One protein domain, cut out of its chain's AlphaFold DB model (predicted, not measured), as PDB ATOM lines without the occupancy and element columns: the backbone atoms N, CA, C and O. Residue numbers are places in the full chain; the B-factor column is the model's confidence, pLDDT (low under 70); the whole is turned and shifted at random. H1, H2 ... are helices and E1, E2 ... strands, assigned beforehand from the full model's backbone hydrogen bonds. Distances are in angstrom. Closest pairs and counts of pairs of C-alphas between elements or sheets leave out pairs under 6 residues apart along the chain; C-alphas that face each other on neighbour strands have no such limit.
ATOM      1  N   SER A   2     106.266  80.503 136.057       72.00
ATOM      2  CA  SER A   2     105.736  81.852 135.798       72.00
ATOM      3  C   SER A   2     104.891  82.395 136.958       72.00
ATOM      4  O   SER A   2     104.087  81.657 137.525       72.00
ATOM      5  N   PHE A   3     105.024  83.686 137.267       76.94
ATOM      6  CA  PHE A   3     104.126  84.408 138.177       76.94
ATOM      7  C   PHE A   3     102.974  85.083 137.423       76.94
ATOM      8  O   PHE A   3     103.165  85.595 136.320       76.94
ATOM      9  N   GLU A   4     101.809  85.182 138.065       77.00
ATOM     10  CA  GLU A   4     100.768  86.139 137.682       77.00
ATOM     11  C   GLU A   4     100.975  87.451 138.450       77.00
ATOM     12  O   GLU A   4     101.096  87.457 139.677       77.00
ATOM     13  N   ILE A   5     101.031  88.572 137.727       82.75
ATOM     14  CA  ILE A   5     101.155  89.916 138.302       82.75
ATOM     15  C   ILE A   5      99.797  90.607 138.198       82.75
ATOM     16  O   ILE A   5      99.215  90.674 137.116       82.75
ATOM     17  N   PHE A   6      99.332  91.178 139.311       87.75
ATOM     18  CA  PHE A   6      98.131  92.017 139.379       87.75
ATOM     19  C   PHE A   6      98.368  93.383 138.714       87.75
ATOM     20  O   PHE A   6      98.485  94.415 139.375       87.75
ATOM     21  N   TRP A   7      98.506  93.371 137.388       91.75
ATOM     22  CA  TRP A   7      98.758  94.545 136.546       91.75
ATOM     23  C   TRP A   7      97.603  95.558 136.599       91.75
ATOM     24  O   TRP A   7      97.810  96.756 136.443       91.75
ATOM     25  N   ASP A   8      96.399  95.076 136.913       87.94
ATOM     26  CA  ASP A   8      95.192  95.849 137.217       87.94
ATOM     27  C   ASP A   8      95.340  96.787 138.428       87.94
ATOM     28  O   ASP A   8      94.613  97.774 138.524       87.94
ATOM     29  N   LYS A   9      96.295  96.514 139.330       90.81
ATOM     30  CA  LYS A   9      96.593  97.350 140.507       90.81
ATOM     31  C   LYS A   9      97.635  98.438 140.237       90.81
ATOM     32  O   LYS A   9      97.982  99.179 141.151       90.81
ATOM     33  N   LEU A  10      98.152  98.545 139.010       89.94
ATOM     34  CA  LEU A  10      99.059  99.622 138.609       89.94
ATOM     35  C   LEU A  10      98.249 100.863 138.216       89.94
ATOM     36  O   LEU A  10      98.033 101.161 137.041       89.94
ATOM     37  N   ASP A  11      97.750 101.542 139.245       89.50
ATOM     38  CA  ASP A  11      96.803 102.646 139.140       89.50
ATOM     39  C   ASP A  11      97.418 103.984 138.674       89.50
ATOM     40  O   ASP A  11      98.610 104.124 138.371       89.50
ATOM     41  N   SER A  12      96.560 105.005 138.617       90.25
ATOM     42  CA  SER A  12      96.932 106.375 138.265       90.25
ATOM     43  C   SER A  12      97.833 107.069 139.294       90.25
ATOM     44  O   SER A  12      98.509 108.029 138.926       90.25
ATOM     45  N   GLU A  13      97.869 106.629 140.554       93.06
ATOM     46  CA  GLU A  13      98.736 107.209 141.590       93.06
ATOM     47  C   GLU A  13     100.179 106.730 141.394       93.06
ATOM     48  O   GLU A  13     101.102 107.546 141.314       93.06
ATOM     49  N   ILE A  14     100.373 105.424 141.176       94.25
ATOM     50  CA  ILE A  14     101.677 104.845 140.822       94.25
ATOM     51  C   ILE A  14     102.167 105.422 139.485       94.25
ATOM     52  O   ILE A  14     103.328 105.826 139.371       94.25
ATOM     53  N   ALA A  15     101.287 105.531 138.483       94.75
ATOM     54  CA  ALA A  15     101.626 106.149 137.202       94.75
ATOM     55  C   ALA A  15     102.044 107.628 137.346       94.75
ATOM     56  O   ALA A  15     103.023 108.055 136.728       94.75
ATOM     57  N   SER A  16     101.365 108.393 138.209       95.06
ATOM     58  CA  SER A  16     101.720 109.788 138.519       95.06
ATOM     59  C   SER A  16     103.069 109.897 139.232       95.06
ATOM     60  O   SER A  16     103.883 110.744 138.865       95.06
ATOM     61  N   SER A  17     103.359 108.992 140.170       96.25
ATOM     62  CA  SER A  17     104.654 108.932 140.857       96.25
ATOM     63  C   SER A  17     105.808 108.622 139.892       96.25
ATOM     64  O   SER A  17     106.867 109.250 139.958       96.25
ATOM     65  N   ILE A  18     105.599 107.715 138.928       95.06
ATOM     66  CA  ILE A  18     106.580 107.433 137.869       95.06
ATOM     67  C   ILE A  18     106.762 108.647 136.949       95.06
ATOM     68  O   ILE A  18     107.900 109.036 136.685       95.06
ATOM     69  N   ARG A  19     105.671 109.287 136.508       95.88
ATOM     70  CA  ARG A  19     105.695 110.525 135.706       95.88
ATOM     71  C   ARG A  19     106.532 111.616 136.385       95.88
ATOM     72  O   ARG A  19     107.388 112.224 135.747       95.88
ATOM     73  N   GLU A  20     106.333 111.829 137.683       96.06
ATOM     74  CA  GLU A  20     107.086 112.799 138.487       96.06
ATOM     75  C   GLU A  20     108.561 112.416 138.633       96.06
ATOM     76  O   GLU A  20     109.434 113.242 138.370       96.06
ATOM     77  N   LYS A  21     108.862 111.151 138.943       95.81
ATOM     78  CA  LYS A  21     110.244 110.670 139.077       95.81
ATOM     79  C   LYS A  21     111.031 110.753 137.761       95.81
ATOM     80  O   LYS A  21     112.212 111.101 137.778       95.81
ATOM     81  N   ILE A  22     110.384 110.488 136.622       95.56
ATOM     82  CA  ILE A  22     110.982 110.650 135.288       95.56
ATOM     83  C   ILE A  22     111.186 112.140 134.956       95.56
ATOM     84  O   ILE A  22     112.249 112.499 134.449       95.56
ATOM     85  N   ASN A  23     110.239 113.024 135.301       95.44
ATOM     86  CA  ASN A  23     110.412 114.478 135.168       95.44
ATOM     87  C   ASN A  23     111.620 114.989 135.977       95.44
ATOM     88  O   ASN A  23     112.500 115.648 135.422       95.44
ATOM     89  N   SER A  24     111.730 114.624 137.260       95.19
ATOM     90  CA  SER A  24     112.876 114.994 138.107       95.19
ATOM     91  C   SER A  24     114.215 114.448 137.595       95.19
ATOM     92  O   SER A  24     115.254 115.062 137.835       95.19
ATOM     93  N   HIS A  25     114.211 113.319 136.880       94.31
ATOM     94  CA  HIS A  25     115.400 112.782 136.219       94.31
ATOM     95  C   HIS A  25     115.779 113.596 134.968       94.31
ATOM     96  O   HIS A  25     116.934 113.996 134.825       94.31
ATOM     97  N   PHE A  26     114.825 113.929 134.089       91.31
ATOM     98  CA  PHE A  26     115.106 114.743 132.895       91.31
ATOM     99  C   PHE A  26     115.578 116.172 133.209       91.31
ATOM    100  O   PHE A  26     116.310 116.747 132.407       91.31
ATOM    101  N   GLN A  27     115.252 116.714 134.385       89.19
ATOM    102  CA  GLN A  27     115.814 117.979 134.883       89.19
ATOM    103  C   GLN A  27     117.320 117.900 135.211       89.19
ATOM    104  O   GLN A  27     118.002 118.921 135.195       89.19
ATOM    105  N   GLN A  28     117.847 116.705 135.504       90.88
ATOM    106  CA  GLN A  28     119.255 116.474 135.870       90.88
ATOM    107  C   GLN A  28     120.113 116.022 134.675       90.88
ATOM    108  O   GLN A  28     121.326 116.240 134.652       90.88
ATOM    109  N   VAL A  29     119.498 115.400 133.665       91.44
ATOM    110  CA  VAL A  29     120.182 114.925 132.453       91.44
ATOM    111  C   VAL A  29     120.577 116.094 131.541       91.44
ATOM    112  O   VAL A  29     119.785 116.986 131.240       91.44
ATOM    113  N   LYS A  30     121.810 116.064 131.018       91.25
ATOM    114  CA  LYS A  30     122.297 117.040 130.027       91.25
ATOM    115  C   LYS A  30     121.539 116.899 128.700       91.25
ATOM    116  O   LYS A  30     121.822 115.991 127.920       91.25
ATOM    117  N   ARG A  31     120.614 117.821 128.417       91.44
ATOM    118  CA  ARG A  31     119.893 117.881 127.133       91.44
ATOM    119  C   ARG A  31     120.728 118.531 126.008       91.44
ATOM    120  O   ARG A  31     121.488 119.460 126.286       91.44
ATOM    121  N   PRO A  32     120.576 118.107 124.737       91.25
ATOM    122  CA  PRO A  32     121.133 118.813 123.581       91.25
ATOM    123  C   PRO A  32     120.552 120.225 123.402       91.25
ATOM    124  O   PRO A  32     119.401 120.477 123.743       91.25
ATOM    125  N   SER A  33     121.305 121.130 122.768       89.50
ATOM    126  CA  SER A  33     120.905 122.533 122.535       89.50
ATOM    127  C   SER A  33     119.747 122.735 121.544       89.50
ATOM    128  O   SER A  33     119.246 123.851 121.412       89.50
ATOM    129  N   PHE A  34     119.314 121.678 120.852       91.62
ATOM    130  CA  PHE A  34     118.101 121.681 120.029       91.62
ATOM    131  C   PHE A  34     116.843 121.249 120.803       91.62
ATOM    132  O   PHE A  34     115.762 121.279 120.225       91.62
ATOM    133  N   LEU A  35     116.949 120.864 122.083       92.06
ATOM    134  CA  LEU A  35     115.798 120.595 122.950       92.06
ATOM    135  C   LEU A  35     115.648 121.685 124.019       92.06
ATOM    136  O   LEU A  35     116.597 122.040 124.728       92.06
ATOM    137  N   GLY A  36     114.429 122.207 124.131       90.31
ATOM    138  CA  GLY A  36     113.976 123.043 125.236       90.31
ATOM    139  C   GLY A  36     113.649 122.207 126.472       90.31
ATOM    140  O   GLY A  36     114.298 121.201 126.756       90.31
ATOM    141  N   GLU A  37     112.654 122.629 127.245       90.94
ATOM    142  CA  GLU A  37     112.186 121.842 128.389       90.94
ATOM    143  C   GLU A  37     111.598 120.492 127.942       90.94
ATOM    144  O   GLU A  37     111.159 120.348 126.800       90.94
ATOM    145  N   ILE A  38     111.659 119.481 128.810       94.44
ATOM    146  CA  ILE A  38     111.145 118.129 128.559       94.44
ATOM    147  C   ILE A  38     110.187 117.814 129.703       94.44
ATOM    148  O   ILE A  38     110.621 117.708 130.847       94.44
ATOM    149  N   GLU A  39     108.904 117.664 129.386       95.69
ATOM    150  CA  GLU A  39     107.849 117.351 130.350       95.69
ATOM    151  C   GLU A  39     107.173 116.029 129.975       95.69
ATOM    152  O   GLU A  39     106.692 115.850 128.853       95.69
ATOM    153  N   ILE A  40     107.082 115.100 130.924       96.62
ATOM    154  CA  ILE A  40     106.204 113.937 130.821       96.62
ATOM    155  C   ILE A  40     104.780 114.376 131.170       96.62
ATOM    156  O   ILE A  40     104.452 114.609 132.338       96.62
ATOM    157  N   LEU A  41     103.937 114.450 130.140       96.00
ATOM    158  CA  LEU A  41     102.514 114.761 130.266       96.00
ATOM    159  C   LEU A  41     101.737 113.588 130.870       96.00
ATOM    160  O   LEU A  41     100.862 113.793 131.706       96.00
ATOM    161  N   ASP A  42     102.042 112.369 130.423       95.88
ATOM    162  CA  ASP A  42     101.291 111.154 130.748       95.88
ATOM    163  C   ASP A  42     102.198 109.914 130.707       95.88
ATOM    164  O   ASP A  42     103.131 109.834 129.898       95.88
ATOM    165  N   PHE A  43     101.898 108.942 131.563       96.62
ATOM    166  CA  PHE A  43     102.525 107.627 131.590       96.62
ATOM    167  C   PHE A  43     101.455 106.563 131.835       96.62
ATOM    168  O   PHE A  43     100.676 106.647 132.781       96.62
ATOM    169  N   ASN A  44     101.437 105.534 130.994       95.50
ATOM    170  CA  ASN A  44     100.444 104.474 131.023       95.50
ATOM    171  C   ASN A  44     101.149 103.120 130.897       95.50
ATOM    172  O   ASN A  44     101.827 102.865 129.902       95.50
ATOM    173  N   PHE A  45     100.954 102.238 131.878       94.56
ATOM    174  CA  PHE A  45     101.567 100.902 131.916       94.56
ATOM    175  C   PHE A  45     101.160  99.982 130.750       94.56
ATOM    176  O   PHE A  45     101.831  98.984 130.493       94.56
ATOM    177  N   GLY A  46     100.085 100.311 130.030       94.19
ATOM    178  CA  GLY A  46      99.450  99.398 129.088       94.19
ATOM    179  C   GLY A  46      98.564  98.367 129.790       94.19
ATOM    180  O   GLY A  46      98.477  98.308 131.015       94.19
ATOM    181  N   THR A  47      97.897  97.550 128.986       94.25
ATOM    182  CA  THR A  47      97.042  96.433 129.414       94.25
ATOM    183  C   THR A  47      97.773  95.089 129.445       94.25
ATOM    184  O   THR A  47      97.295  94.154 130.081       94.25
ATOM    185  N   ILE A  48      98.928  94.987 128.779       94.44
ATOM    186  CA  ILE A  48      99.716  93.756 128.660       94.44
ATOM    187  C   ILE A  48     100.851  93.744 129.711       94.44
ATOM    188  O   ILE A  48     101.747  94.591 129.619       94.44
ATOM    189  N   PRO A  49     100.860  92.799 130.675       94.00
ATOM    190  CA  PRO A  49     101.937  92.648 131.658       94.00
ATOM    191  C   PRO A  49     103.201  91.977 131.081       94.00
ATOM    192  O   PRO A  49     103.139  91.328 130.033       94.00
ATOM    193  N   PRO A  50     104.356  92.071 131.771       93.88
ATOM    194  CA  PRO A  50     105.517  91.232 131.492       93.88
ATOM    195  C   PRO A  50     105.250  89.768 131.855       93.88
ATOM    196  O   PRO A  50     104.553  89.468 132.824       93.88
ATOM    197  N   VAL A  51     105.917  88.861 131.145       92.88
ATOM    198  CA  VAL A  51     106.144  87.495 131.624       92.88
ATOM    199  C   VAL A  51     107.297  87.539 132.626       92.88
ATOM    200  O   VAL A  51     108.364  88.077 132.315       92.88
ATOM    201  N   VAL A  52     107.089  86.984 133.822       92.75
ATOM    202  CA  VAL A  52     108.122  86.864 134.861       92.75
ATOM    203  C   VAL A  52     108.216  85.420 135.320       92.75
ATOM    204  O   VAL A  52     107.218  84.840 135.747       92.75
ATOM    205  N   GLU A  53     109.416  84.851 135.261       91.69
ATOM    206  CA  GLU A  53     109.681  83.465 135.639       91.69
ATOM    207  C   GLU A  53     110.794  83.360 136.683       91.69
ATOM    208  O   GLU A  53     111.863  83.944 136.511       91.69
ATOM    209  N   ILE A  54     110.586  82.547 137.725       91.62
ATOM    210  CA  ILE A  54     111.702  82.046 138.541       91.62
ATOM    211  C   ILE A  54     112.522  81.088 137.678       91.62
ATOM    212  O   ILE A  54     111.974  80.088 137.190       91.62
ATOM    213  N   VAL A  55     113.810  81.399 137.547       93.19
ATOM    214  CA  VAL A  55     114.835  80.570 136.904       93.19
ATOM    215  C   VAL A  55     115.581  79.745 137.950       93.19
ATOM    216  O   VAL A  55     115.751  78.546 137.751       93.19
ATOM    217  N   ASP A  56     115.966  80.365 139.068       91.50
ATOM    218  CA  ASP A  56     116.705  79.721 140.161       91.50
ATOM    219  C   ASP A  56     116.436  80.412 141.514       91.50
ATOM    220  O   ASP A  56     115.986  81.565 141.556       91.50
ATOM    221  N   ILE A  57     116.708  79.714 142.619       92.38
ATOM    222  CA  ILE A  57     116.704  80.249 143.988       92.38
ATOM    223  C   ILE A  57     117.962  79.744 144.698       92.38
ATOM    224  O   ILE A  57     118.114  78.544 144.921       92.38
ATOM    225  N   THR A  58     118.842  80.667 145.080       91.62
ATOM    226  CA  THR A  58     120.151  80.378 145.680       91.62
ATOM    227  C   THR A  58     120.309  81.066 147.032       91.62
ATOM    228  O   THR A  58     119.545  81.968 147.385       91.62
ATOM    229  N   ASP A  59     121.364  80.704 147.761       90.88
ATOM    230  CA  ASP A  59     121.927  81.577 148.791       90.88
ATOM    231  C   ASP A  59     122.222  82.974 148.202       90.88
ATOM    232  O   ASP A  59     122.637  83.074 147.038       90.88
ATOM    233  N   PRO A  60     122.032  84.057 148.978       91.56
ATOM    234  CA  PRO A  60     122.457  85.392 148.584       91.56
ATOM    235  C   PRO A  60     123.971  85.538 148.466       91.56
ATOM    236  O   PRO A  60     124.717  85.130 149.360       91.56
ATOM    237  N   PHE A  61     124.402  86.194 147.389       90.31
ATOM    238  CA  PHE A  61     125.784  86.629 147.204       90.31
ATOM    239  C   PHE A  61     126.254  87.561 148.349       90.31
ATOM    240  O   PHE A  61     125.476  88.428 148.769       90.31
ATOM    241  N   PRO A  62     127.499  87.418 148.859       87.00
ATOM    242  CA  PRO A  62     128.074  88.295 149.892       87.00
ATOM    243  C   PRO A  62     127.947  89.794 149.587       87.00
ATOM    244  O   PRO A  62     127.669  90.579 150.490       87.00
ATOM    245  N   GLU A  63     128.042  90.149 148.307       86.69
ATOM    246  CA  GLU A  63     127.841  91.461 147.684       86.69
ATOM    247  C   GLU A  63     126.577  92.205 148.155       86.69
ATOM    248  O   GLU A  63     126.518  93.431 148.085       86.69
ATOM    249  N   PHE A  64     125.534  91.494 148.599       85.50
ATOM    250  CA  PHE A  64     124.314  92.125 149.112       85.50
ATOM    251  C   PHE A  64     124.413  92.599 150.570       85.50
ATOM    252  O   PHE A  64     123.542  93.354 151.010       85.50
ATOM    253  N   TYR A  65     125.431  92.151 151.309       84.81
ATOM    254  CA  TYR A  65     125.633  92.469 152.724       84.81
ATOM    255  C   TYR A  65     126.786  93.437 152.983       84.81
ATOM    256  O   TYR A  65     126.831  94.027 154.061       84.81
ATOM    257  N   TRP A  66     127.683  93.618 152.007       83.06
ATOM    258  CA  TRP A  66     128.725  94.641 152.063       83.06
ATOM    259  C   TRP A  66     128.097  96.025 152.223       83.06
ATOM    260  O   TRP A  66     127.095  96.365 151.582       83.06
ATOM    261  N   THR A  67     128.691  96.825 153.094       69.00
ATOM    262  CA  THR A  67     128.337  98.232 153.244       69.00
ATOM    263  C   THR A  67     128.930  99.029 152.083       69.00
ATOM    264  O   THR A  67     130.021  98.725 151.609       69.00
ATOM    265  N   LYS A 169     123.506  88.979 157.416       83.31
ATOM    266  CA  LYS A 169     122.916  87.799 156.751       83.31
ATOM    267  C   LYS A 169     122.123  86.951 157.752       83.31
ATOM    268  O   LYS A 169     122.638  86.622 158.819       83.31
ATOM    269  N   GLN A 170     120.906  86.559 157.382       86.12
ATOM    270  CA  GLN A 170     120.059  85.639 158.144       86.12
ATOM    271  C   GLN A 170     119.927  84.300 157.409       86.12
ATOM    272  O   GLN A 170     119.927  84.248 156.180       86.12
ATOM    273  N   ASP A 171     119.719  83.216 158.157       85.00
ATOM    274  CA  ASP A 171     119.479  81.871 157.600       85.00
ATOM    275  C   ASP A 171     118.145  81.755 156.823       85.00
ATOM    276  O   ASP A 171     117.846  80.719 156.231       85.00
ATOM    277  N   SER A 172     117.315  82.804 156.847       87.00
ATOM    278  CA  SER A 172     116.037  82.917 156.134       87.00
ATOM    279  C   SER A 172     116.100  83.776 154.864       87.00
ATOM    280  O   SER A 172     115.065  83.959 154.217       87.00
ATOM    281  N   ASP A 173     117.270  84.317 154.516       89.62
ATOM    282  CA  ASP A 173     117.441  85.223 153.382       89.62
ATOM    283  C   ASP A 173     117.784  84.439 152.105       89.62
ATOM    284  O   ASP A 173     118.703  83.621 152.089       89.62
ATOM    285  N   ALA A 174     117.055  84.697 151.015       90.62
ATOM    286  CA  ALA A 174     117.171  83.947 149.761       90.62
ATOM    287  C   ALA A 174     117.341  84.870 148.547       90.62
ATOM    288  O   ALA A 174     116.715  85.928 148.461       90.62
ATOM    289  N   GLN A 175     118.151  84.454 147.573       92.44
ATOM    290  CA  GLN A 175     118.336  85.151 146.301       92.44
ATOM    291  C   GLN A 175     117.519  84.472 145.206       92.44
ATOM    292  O   GLN A 175     117.716  83.304 144.890       92.44
ATOM    293  N   ILE A 176     116.615  85.229 144.589       91.94
ATOM    294  CA  ILE A 176     115.741  84.758 143.515       91.94
ATOM    295  C   ILE A 176     116.267  85.292 142.181       91.94
ATOM    296  O   ILE A 176     116.477  86.499 142.018       91.94
ATOM    297  N   HIS A 177     116.464  84.390 141.219       92.88
ATOM    298  CA  HIS A 177     116.869  84.704 139.851       92.88
ATOM    299  C   HIS A 177     115.610  84.750 138.981       92.88
ATOM    300  O   HIS A 177     114.927  83.738 138.801       92.88
ATOM    301  N   LEU A 178     115.281  85.936 138.469       92.19
ATOM    302  CA  LEU A 178     114.060  86.207 137.713       92.19
ATOM    303  C   LEU A 178     114.381  86.494 136.246       92.19
ATOM    304  O   LEU A 178     115.050  87.482 135.940       92.19
ATOM    305  N   SER A 179     113.836  85.689 135.336       94.31
ATOM    306  CA  SER A 179     113.712  86.070 133.927       94.31
ATOM    307  C   SER A 179     112.513  87.002 133.793       94.31
ATOM    308  O   SER A 179     111.402  86.641 134.183       94.31
ATOM    309  N   VAL A 180     112.724  88.206 133.262       94.00
ATOM    310  CA  VAL A 180     111.665  89.189 133.006       94.00
ATOM    311  C   VAL A 180     111.664  89.513 131.521       94.00
ATOM    312  O   VAL A 180     112.670  89.981 130.992       94.00
ATOM    313  N   THR A 181     110.532  89.300 130.850       95.75
ATOM    314  CA  THR A 181     110.335  89.674 129.443       95.75
ATOM    315  C   THR A 181     109.060  90.493 129.284       95.75
ATOM    316  O   THR A 181     107.952  89.990 129.463       95.75
ATOM    317  N   TYR A 182     109.220  91.764 128.921       95.12
ATOM    318  CA  TYR A 182     108.140  92.682 128.585       95.12
ATOM    319  C   TYR A 182     108.076  92.912 127.073       95.12
ATOM    320  O   TYR A 182     109.085  93.221 126.437       95.12
ATOM    321  N   ASN A 183     106.876  92.795 126.509       95.75
ATOM    322  CA  ASN A 183     106.569  93.122 125.117       95.75
ATOM    323  C   ASN A 183     105.097  93.567 125.024       95.75
ATOM    324  O   ASN A 183     104.263  92.892 124.420       95.75
ATOM    325  N   GLY A 184     104.768  94.637 125.751       94.69
ATOM    326  CA  GLY A 184     103.401  95.124 125.948       94.69
ATOM    327  C   GLY A 184     103.150  96.523 125.383       94.69
ATOM    328  O   GLY A 184     103.970  97.098 124.669       94.69
ATOM    329  N   ASP A 185     101.982  97.080 125.698       95.44
ATOM    330  CA  ASP A 185     101.460  98.319 125.113       95.44
ATOM    331  C   ASP A 185     101.651  99.573 125.993       95.44
ATOM    332  O   ASP A 185     100.876 100.526 125.881       95.44
ATOM    333  N   MET A 186     102.683  99.595 126.844       95.50
ATOM    334  CA  MET A 186     103.092 100.777 127.616       95.50
ATOM    335  C   MET A 186     103.264 102.016 126.719       95.50
ATOM    336  O   MET A 186     103.743 101.938 125.582       95.50
ATOM    337  N   ARG A 187     102.870 103.180 127.244       96.25
ATOM    338  CA  ARG A 187     102.899 104.480 126.560       96.25
ATOM    339  C   ARG A 187     103.460 105.558 127.488       96.25
ATOM    340  O   ARG A 187     103.082 105.641 128.652       96.25
ATOM    341  N   LEU A 188     104.329 106.409 126.951       97.19
ATOM    342  CA  LEU A 188     104.883 107.586 127.629       97.19
ATOM    343  C   LEU A 188     104.695 108.798 126.712       97.19
ATOM    344  O   LEU A 188     105.236 108.820 125.605       97.19
ATOM    345  N   THR A 189     103.934 109.800 127.151       97.56
ATOM    346  CA  THR A 189     103.688 111.018 126.368       97.56
ATOM    347  C   THR A 189     104.560 112.156 126.877       97.56
ATOM    348  O   THR A 189     104.455 112.561 128.033       97.56
ATOM    349  N   ILE A 190     105.386 112.702 125.990       96.81
ATOM    350  CA  ILE A 190     106.372 113.745 126.271       96.81
ATOM    351  C   ILE A 190     105.995 115.016 125.501       96.81
ATOM    352  O   ILE A 190     105.685 114.949 124.309       96.81
ATOM    353  N   ALA A 191     106.047 116.175 126.151       96.75
ATOM    354  CA  ALA A 191     106.102 117.481 125.506       96.75
ATOM    355  C   ALA A 191     107.535 118.022 125.547       96.75
ATOM    356  O   ALA A 191     108.243 117.865 126.542       96.75
ATOM    357  N   THR A 192     107.973 118.660 124.463       95.69
ATOM    358  CA  THR A 192     109.235 119.404 124.430       95.69
ATOM    359  C   THR A 192     109.210 120.478 123.345       95.69
ATOM    360  O   THR A 192     108.392 120.424 122.428       95.69
ATOM    361  N   GLU A 193     110.110 121.455 123.422       94.75
ATOM    362  CA  GLU A 193     110.336 122.404 122.333       94.75
ATOM    363  C   GLU A 193     111.538 121.989 121.481       94.75
ATOM    364  O   GLU A 193     112.640 121.809 122.000       94.75
ATOM    365  N   LEU A 194     111.364 121.924 120.162       93.62
ATOM    366  CA  LEU A 194     112.474 121.834 119.219       93.62
ATOM    367  C   LEU A 194     113.016 123.244 118.942       93.62
ATOM    368  O   LEU A 194     112.328 124.078 118.354       93.62
ATOM    369  N   GLN A 195     114.249 123.505 119.368       93.19
ATOM    370  CA  GLN A 195     114.945 124.785 119.225       93.19
ATOM    371  C   GLN A 195     115.726 124.822 117.902       93.19
ATOM    372  O   GLN A 195     116.748 124.147 117.733       93.19
ATOM    373  N   LEU A 196     115.244 125.617 116.945       91.12
ATOM    374  CA  LEU A 196     115.859 125.802 115.634       91.12
ATOM    375  C   LEU A 196     116.964 126.863 115.710       91.12
ATOM    376  O   LEU A 196     116.724 128.027 116.027       91.12
ATOM    377  N   ASN A 197     118.188 126.449 115.376       87.69
ATOM    378  CA  ASN A 197     119.402 127.265 115.470       87.69
ATOM    379  C   ASN A 197     119.959 127.669 114.084       87.69
ATOM    380  O   ASN A 197     121.171 127.728 113.882       87.69
ATOM    381  N   TYR A 198     119.074 127.911 113.112       85.50
ATOM    382  CA  TYR A 198     119.420 128.376 111.765       85.50
ATOM    383  C   TYR A 198     118.378 129.396 111.271       85.50
ATOM    384  O   TYR A 198     117.186 129.113 111.398       85.50
ATOM    385  N   PRO A 199     118.780 130.546 110.687       85.94
ATOM    386  CA  PRO A 199     120.155 130.976 110.395       85.94
ATOM    387  C   PRO A 199     120.941 131.522 111.603       85.94
ATOM    388  O   PRO A 199     122.126 131.812 111.464       85.94
ATOM    389  N   SER A 200     120.320 131.656 112.780       89.75
ATOM    390  CA  SER A 200     120.964 132.110 114.024       89.75
ATOM    391  C   SER A 200     120.626 131.200 115.206       89.75
ATOM    392  O   SER A 200     119.671 130.428 115.142       89.75
ATOM    393  N   ILE A 201     121.366 131.325 116.313       85.94
ATOM    394  CA  ILE A 201     120.985 130.689 117.585       85.94
ATOM    395  C   ILE A 201     119.593 131.153 118.038       85.94
ATOM    396  O   ILE A 201     119.235 132.310 117.804       85.94
ATOM    397  N   ALA A 202     118.832 130.252 118.668       80.62
ATOM    398  CA  ALA A 202     117.485 130.498 119.202       80.62
ATOM    399  C   ALA A 202     116.539 131.237 118.224       80.62
ATOM    400  O   ALA A 202     115.762 132.101 118.626       80.62
ATOM    401  N   PHE A 203     116.626 130.927 116.925       89.25
ATOM    402  CA  PHE A 203     115.869 131.617 115.875       89.25
ATOM    403  C   PHE A 203     114.359 131.350 115.963       89.25
ATOM    404  O   PHE A 203     113.556 132.227 115.649       89.25
ATOM    405  N   MET A 204     113.969 130.142 116.381       90.94
ATOM    406  CA  MET A 204     112.573 129.731 116.547       90.94
ATOM    407  C   MET A 204     112.482 128.508 117.469       90.94
ATOM    408  O   MET A 204     113.279 127.583 117.321       90.94
ATOM    409  N   SER A 205     111.489 128.461 118.359       92.56
ATOM    410  CA  SER A 205     111.079 127.228 119.044       92.56
ATOM    411  C   SER A 205     109.807 126.659 118.409       92.56
ATOM    412  O   SER A 205     108.951 127.402 117.924       92.56
ATOM    413  N   LEU A 206     109.687 125.331 118.381       95.44
ATOM    414  CA  LEU A 206     108.491 124.620 117.922       95.44
ATOM    415  C   LEU A 206     108.031 123.633 119.005       95.44
ATOM    416  O   LEU A 206     108.790 122.715 119.317       95.44
ATOM    417  N   PRO A 207     106.819 123.763 119.573       94.75
ATOM    418  CA  PRO A 207     106.307 122.796 120.537       94.75
ATOM    419  C   PRO A 207     105.958 121.476 119.837       94.75
ATOM    420  O   PRO A 207     105.178 121.442 118.884       94.75
ATOM    421  N   VAL A 208     106.521 120.375 120.327       96.62
ATOM    422  CA  VAL A 208     106.331 119.017 119.806       96.62
ATOM    423  C   VAL A 208     105.808 118.117 120.923       96.62
ATOM    424  O   VAL A 208     106.297 118.146 122.052       96.62
ATOM    425  N   ARG A 209     104.821 117.277 120.597       97.38
ATOM    426  CA  ARG A 209     104.379 116.174 121.456       97.38
ATOM    427  C   ARG A 209     104.819 114.853 120.842       97.38
ATOM    428  O   ARG A 209     104.523 114.579 119.683       97.38
ATOM    429  N   LEU A 210     105.522 114.051 121.629       96.06
ATOM    430  CA  LEU A 210     106.031 112.733 121.273       96.06
ATOM    431  C   LEU A 210     105.288 111.690 122.112       96.06
ATOM    432  O   LEU A 210     105.030 111.910 123.292       96.06
ATOM    433  N   THR A 211     104.940 110.548 121.527       97.19
ATOM    434  CA  THR A 211     104.433 109.393 122.282       97.19
ATOM    435  C   THR A 211     105.383 108.234 122.045       97.19
ATOM    436  O   THR A 211     105.478 107.735 120.926       97.19
ATOM    437  N   VAL A 212     106.111 107.836 123.085       95.94
ATOM    438  CA  VAL A 212     106.967 106.650 123.054       95.94
ATOM    439  C   VAL A 212     106.080 105.432 123.294       95.94
ATOM    440  O   VAL A 212     105.262 105.425 124.218       95.94
ATOM    441  N   THR A 213     106.214 104.430 122.431       96.19
ATOM    442  CA  THR A 213     105.435 103.184 122.416       96.19
ATOM    443  C   THR A 213     106.348 102.024 122.011       96.19
ATOM    444  O   THR A 213     107.487 102.249 121.601       96.19
ATOM    445  N   GLY A 214     105.870 100.780 122.119       92.88
ATOM    446  CA  GLY A 214     106.661  99.609 121.720       92.88
ATOM    447  C   GLY A 214     107.831  99.315 122.663       92.88
ATOM    448  O   GLY A 214     108.848  98.768 122.236       92.88
ATOM    449  N   PHE A 215     107.693  99.685 123.943       92.94
ATOM    450  CA  PHE A 215     108.637  99.293 124.982       92.94
ATOM    451  C   PHE A 215     108.749  97.767 125.002       92.94
ATOM    452  O   PHE A 215     107.769  97.061 125.233       92.94
ATOM    453  N   SER A 216     109.954  97.266 124.769       94.81
ATOM    454  CA  SER A 216     110.275  95.847 124.850       94.81
ATOM    455  C   SER A 216     111.618  95.690 125.547       94.81
ATOM    456  O   SER A 216     112.562  96.434 125.281       94.81
ATOM    457  N   PHE A 217     111.686  94.758 126.491       94.69
ATOM    458  CA  PHE A 217     112.914  94.415 127.198       94.69
ATOM    459  C   PHE A 217     112.856  92.962 127.662       94.69
ATOM    460  O   PHE A 217     111.797  92.453 128.023       94.69
ATOM    461  N   SER A 218     114.003  92.292 127.658       95.62
ATOM    462  CA  SER A 218     114.161  90.942 128.192       95.62
ATOM    463  C   SER A 218     115.497  90.866 128.920       95.62
ATOM    464  O   SER A 218     116.493  91.395 128.423       95.62
ATOM    465  N   GLY A 219     115.522  90.268 130.109       94.75
ATOM    466  CA  GLY A 219     116.738  90.177 130.910       94.75
ATOM    467  C   GLY A 219     116.573  89.369 132.192       94.75
ATOM    468  O   GLY A 219     115.460  89.115 132.656       94.75
ATOM    469  N   MET A 220     117.711  88.984 132.766       92.62
ATOM    470  CA  MET A 220     117.792  88.340 134.075       92.62
ATOM    471  C   MET A 220     117.933  89.402 135.173       92.62
ATOM    472  O   MET A 220     118.723  90.339 135.036       92.62
ATOM    473  N   ARG A 221     117.215  89.240 136.284       90.69
ATOM    474  CA  ARG A 221     117.312  90.090 137.476       90.69
ATOM    475  C   ARG A 221     117.536  89.229 138.715       90.69
ATOM    476  O   ARG A 221     116.784  88.297 138.967       90.69
ATOM    477  N   LEU A 222     118.537  89.590 139.513       87.81
ATOM    478  CA  LEU A 222     118.768  89.010 140.836       87.81
ATOM    479  C   LEU A 222     118.062  89.851 141.899       87.81
ATOM    480  O   LEU A 222     118.251  91.072 141.936       87.81
ATOM    481  N   SER A 223     117.271  89.224 142.763       86.12
ATOM    482  CA  SER A 223     116.648  89.898 143.903       86.12
ATOM    483  C   SER A 223     116.945  89.154 145.193       86.12
ATOM    484  O   SER A 223     116.595  87.984 145.325       86.12
ATOM    485  N   LEU A 224     117.536  89.856 146.155       86.06
ATOM    486  CA  LEU A 224     117.557  89.419 147.542       86.06
ATOM    487  C   LEU A 224     116.145  89.556 148.137       86.06
ATOM    488  O   LEU A 224     115.487  90.584 147.961       86.06
ATOM    489  N   CYS A 225     115.684  88.515 148.820       82.25
ATOM    490  CA  CYS A 225     114.465  88.478 149.611       82.25
ATOM    491  C   CYS A 225     114.832  88.179 151.069       82.25
ATOM    492  O   CYS A 225     115.093  87.025 151.414       82.25
ATOM    493  N   ASN A 226     114.810  89.207 151.921       73.69
ATOM    494  CA  ASN A 226     115.069  89.031 153.347       73.69
ATOM    495  C   ASN A 226     113.832  88.487 154.078       73.69
ATOM    496  O   ASN A 226     112.712  88.949 153.851       73.69
ATOM    497  N   SER A 227     114.066  87.525 154.969       58.72
ATOM    498  CA  SER A 227     113.174  86.983 156.006       58.72
ATOM    499  C   SER A 227     111.643  87.070 155.783       58.72
ATOM    500  O   SER A 227     110.968  87.960 156.299       58.72
ATOM    501  N   VAL A 228     111.092  86.064 155.083       43.03
ATOM    502  CA  VAL A 228     109.714  85.481 155.104       43.03
ATOM    503  C   VAL A 228     108.461  86.390 155.007       43.03
ATOM    504  O   VAL A 228     107.505  85.997 154.337       43.03
ATOM    505  N   GLN A 229     108.395  87.583 155.607       39.22
ATOM    506  CA  GLN A 229     107.194  88.441 155.589       39.22
ATOM    507  C   GLN A 229     106.845  88.981 154.189       39.22
ATOM    508  O   GLN A 229     105.675  89.231 153.904       39.22
ATOM    509  N   SER A 230     107.835  89.120 153.302       41.75
ATOM    510  CA  SER A 230     107.653  89.695 151.958       41.75
ATOM    511  C   SER A 230     106.759  88.838 151.040       41.75
ATOM    512  O   SER A 230     105.981  89.361 150.243       41.75
ATOM    513  N   ILE A 231     106.787  87.509 151.200       39.53
ATOM    514  CA  ILE A 231     106.142  86.545 150.283       39.53
ATOM    515  C   ILE A 231     104.597  86.623 150.318       39.53
ATOM    516  O   ILE A 231     103.933  86.183 149.382       39.53
ATOM    517  N   ALA A 232     104.009  87.224 151.358       31.70
ATOM    518  CA  ALA A 232     102.556  87.353 151.522       31.70
ATOM    519  C   ALA A 232     101.999  88.770 151.244       31.70
ATOM    520  O   ALA A 232     100.794  88.983 151.392       31.70
ATOM    521  N   GLY A 233     102.840  89.751 150.883       29.73
ATOM    522  CA  GLY A 233     102.501  91.177 150.994       29.73
ATOM    523  C   GLY A 233     102.726  92.022 149.737       29.73
ATOM    524  O   GLY A 233     103.622  92.860 149.717       29.73
TER     525      GLY A 233
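AT A GLANCE: This is residues 2 to 67 and 169 to 233 of the 247 residues of a protein of Basidiobolus meristosporus CBS 931.73 (UniProt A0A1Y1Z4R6). Two small three-stranded sheets stand end to end along the longest axis, with the links E1 to E2, E3 to E4 and E5 to E6 running between them. H1 covers one face of the sheet E1 E4 E5, over its edge strand E1; the sheet E2 E3 E6 has no named helix on it. The printed part has 131 residues and is mixed, with two named helices and six strands in the order H1 E1 E2 E3 E4 E5 E6 H2; both sheets, E1 - E4 - E5 and E2 - E3 - E6, are antiparallel and twisted. The whole is loose, radius of gyration of the C-alphas 20.5 A, and elongated, 67 by 37 by 25 A.

HOW THE PARTS SIT: Start at H1, residues 12 to 26, where every O i to N i+4 pair is within hydrogen-bond range. It lies over E1, residues 35 to 44, at a height over the sheet of 7.2 A, making two layers, a helix on one face of a sheet; their closest C-alphas, Ala 15 and Phe 43, are 5.9 A apart. E2, residues 51 to 58, is antiparallel to E3, residues 174 to 183, at 160 degrees; look at N 53 and O 179, 2.9 A. E4, residues 187 to 196, is antiparallel to E1 at 168 degrees, with N 39 and O 191 at 2.9 A, and forms a hairpin with E5, residues 204 to 212, where N 190 and O 210 are 2.8 A apart. E6, residues 216 to 225, bends by 59 degrees at residue 219; it is antiparallel to E3, with N 178 and O 221 at 2.8 A. H2, residues 229 to 232, is on neither sheet and too short for an O i to N i+4 pair.

IN THESE COORDINATES: Find C-alpha 12 at (96.932, 106.375, 138.265); from there H1 runs 20.7 A. E1 spans 23.7 A, E2 21.1 A, E3 28.4 A, E4 27.2 A, E5 24.6 A and E6 26.2 A, ending at C-alpha 225, (114.465, 88.478, 149.611).

THE WHOLE: The C-alphas of Asp 171 and Pro 199, the two farthest apart, are 68.1 A apart. Residues 68 to 168 are not printed, and C-alphas 67 and 169 are 12.3 A apart across this cut. Of the links printed whole, none is long. Residue 67 and residues 227 to 233 are under 70 in pLDDT.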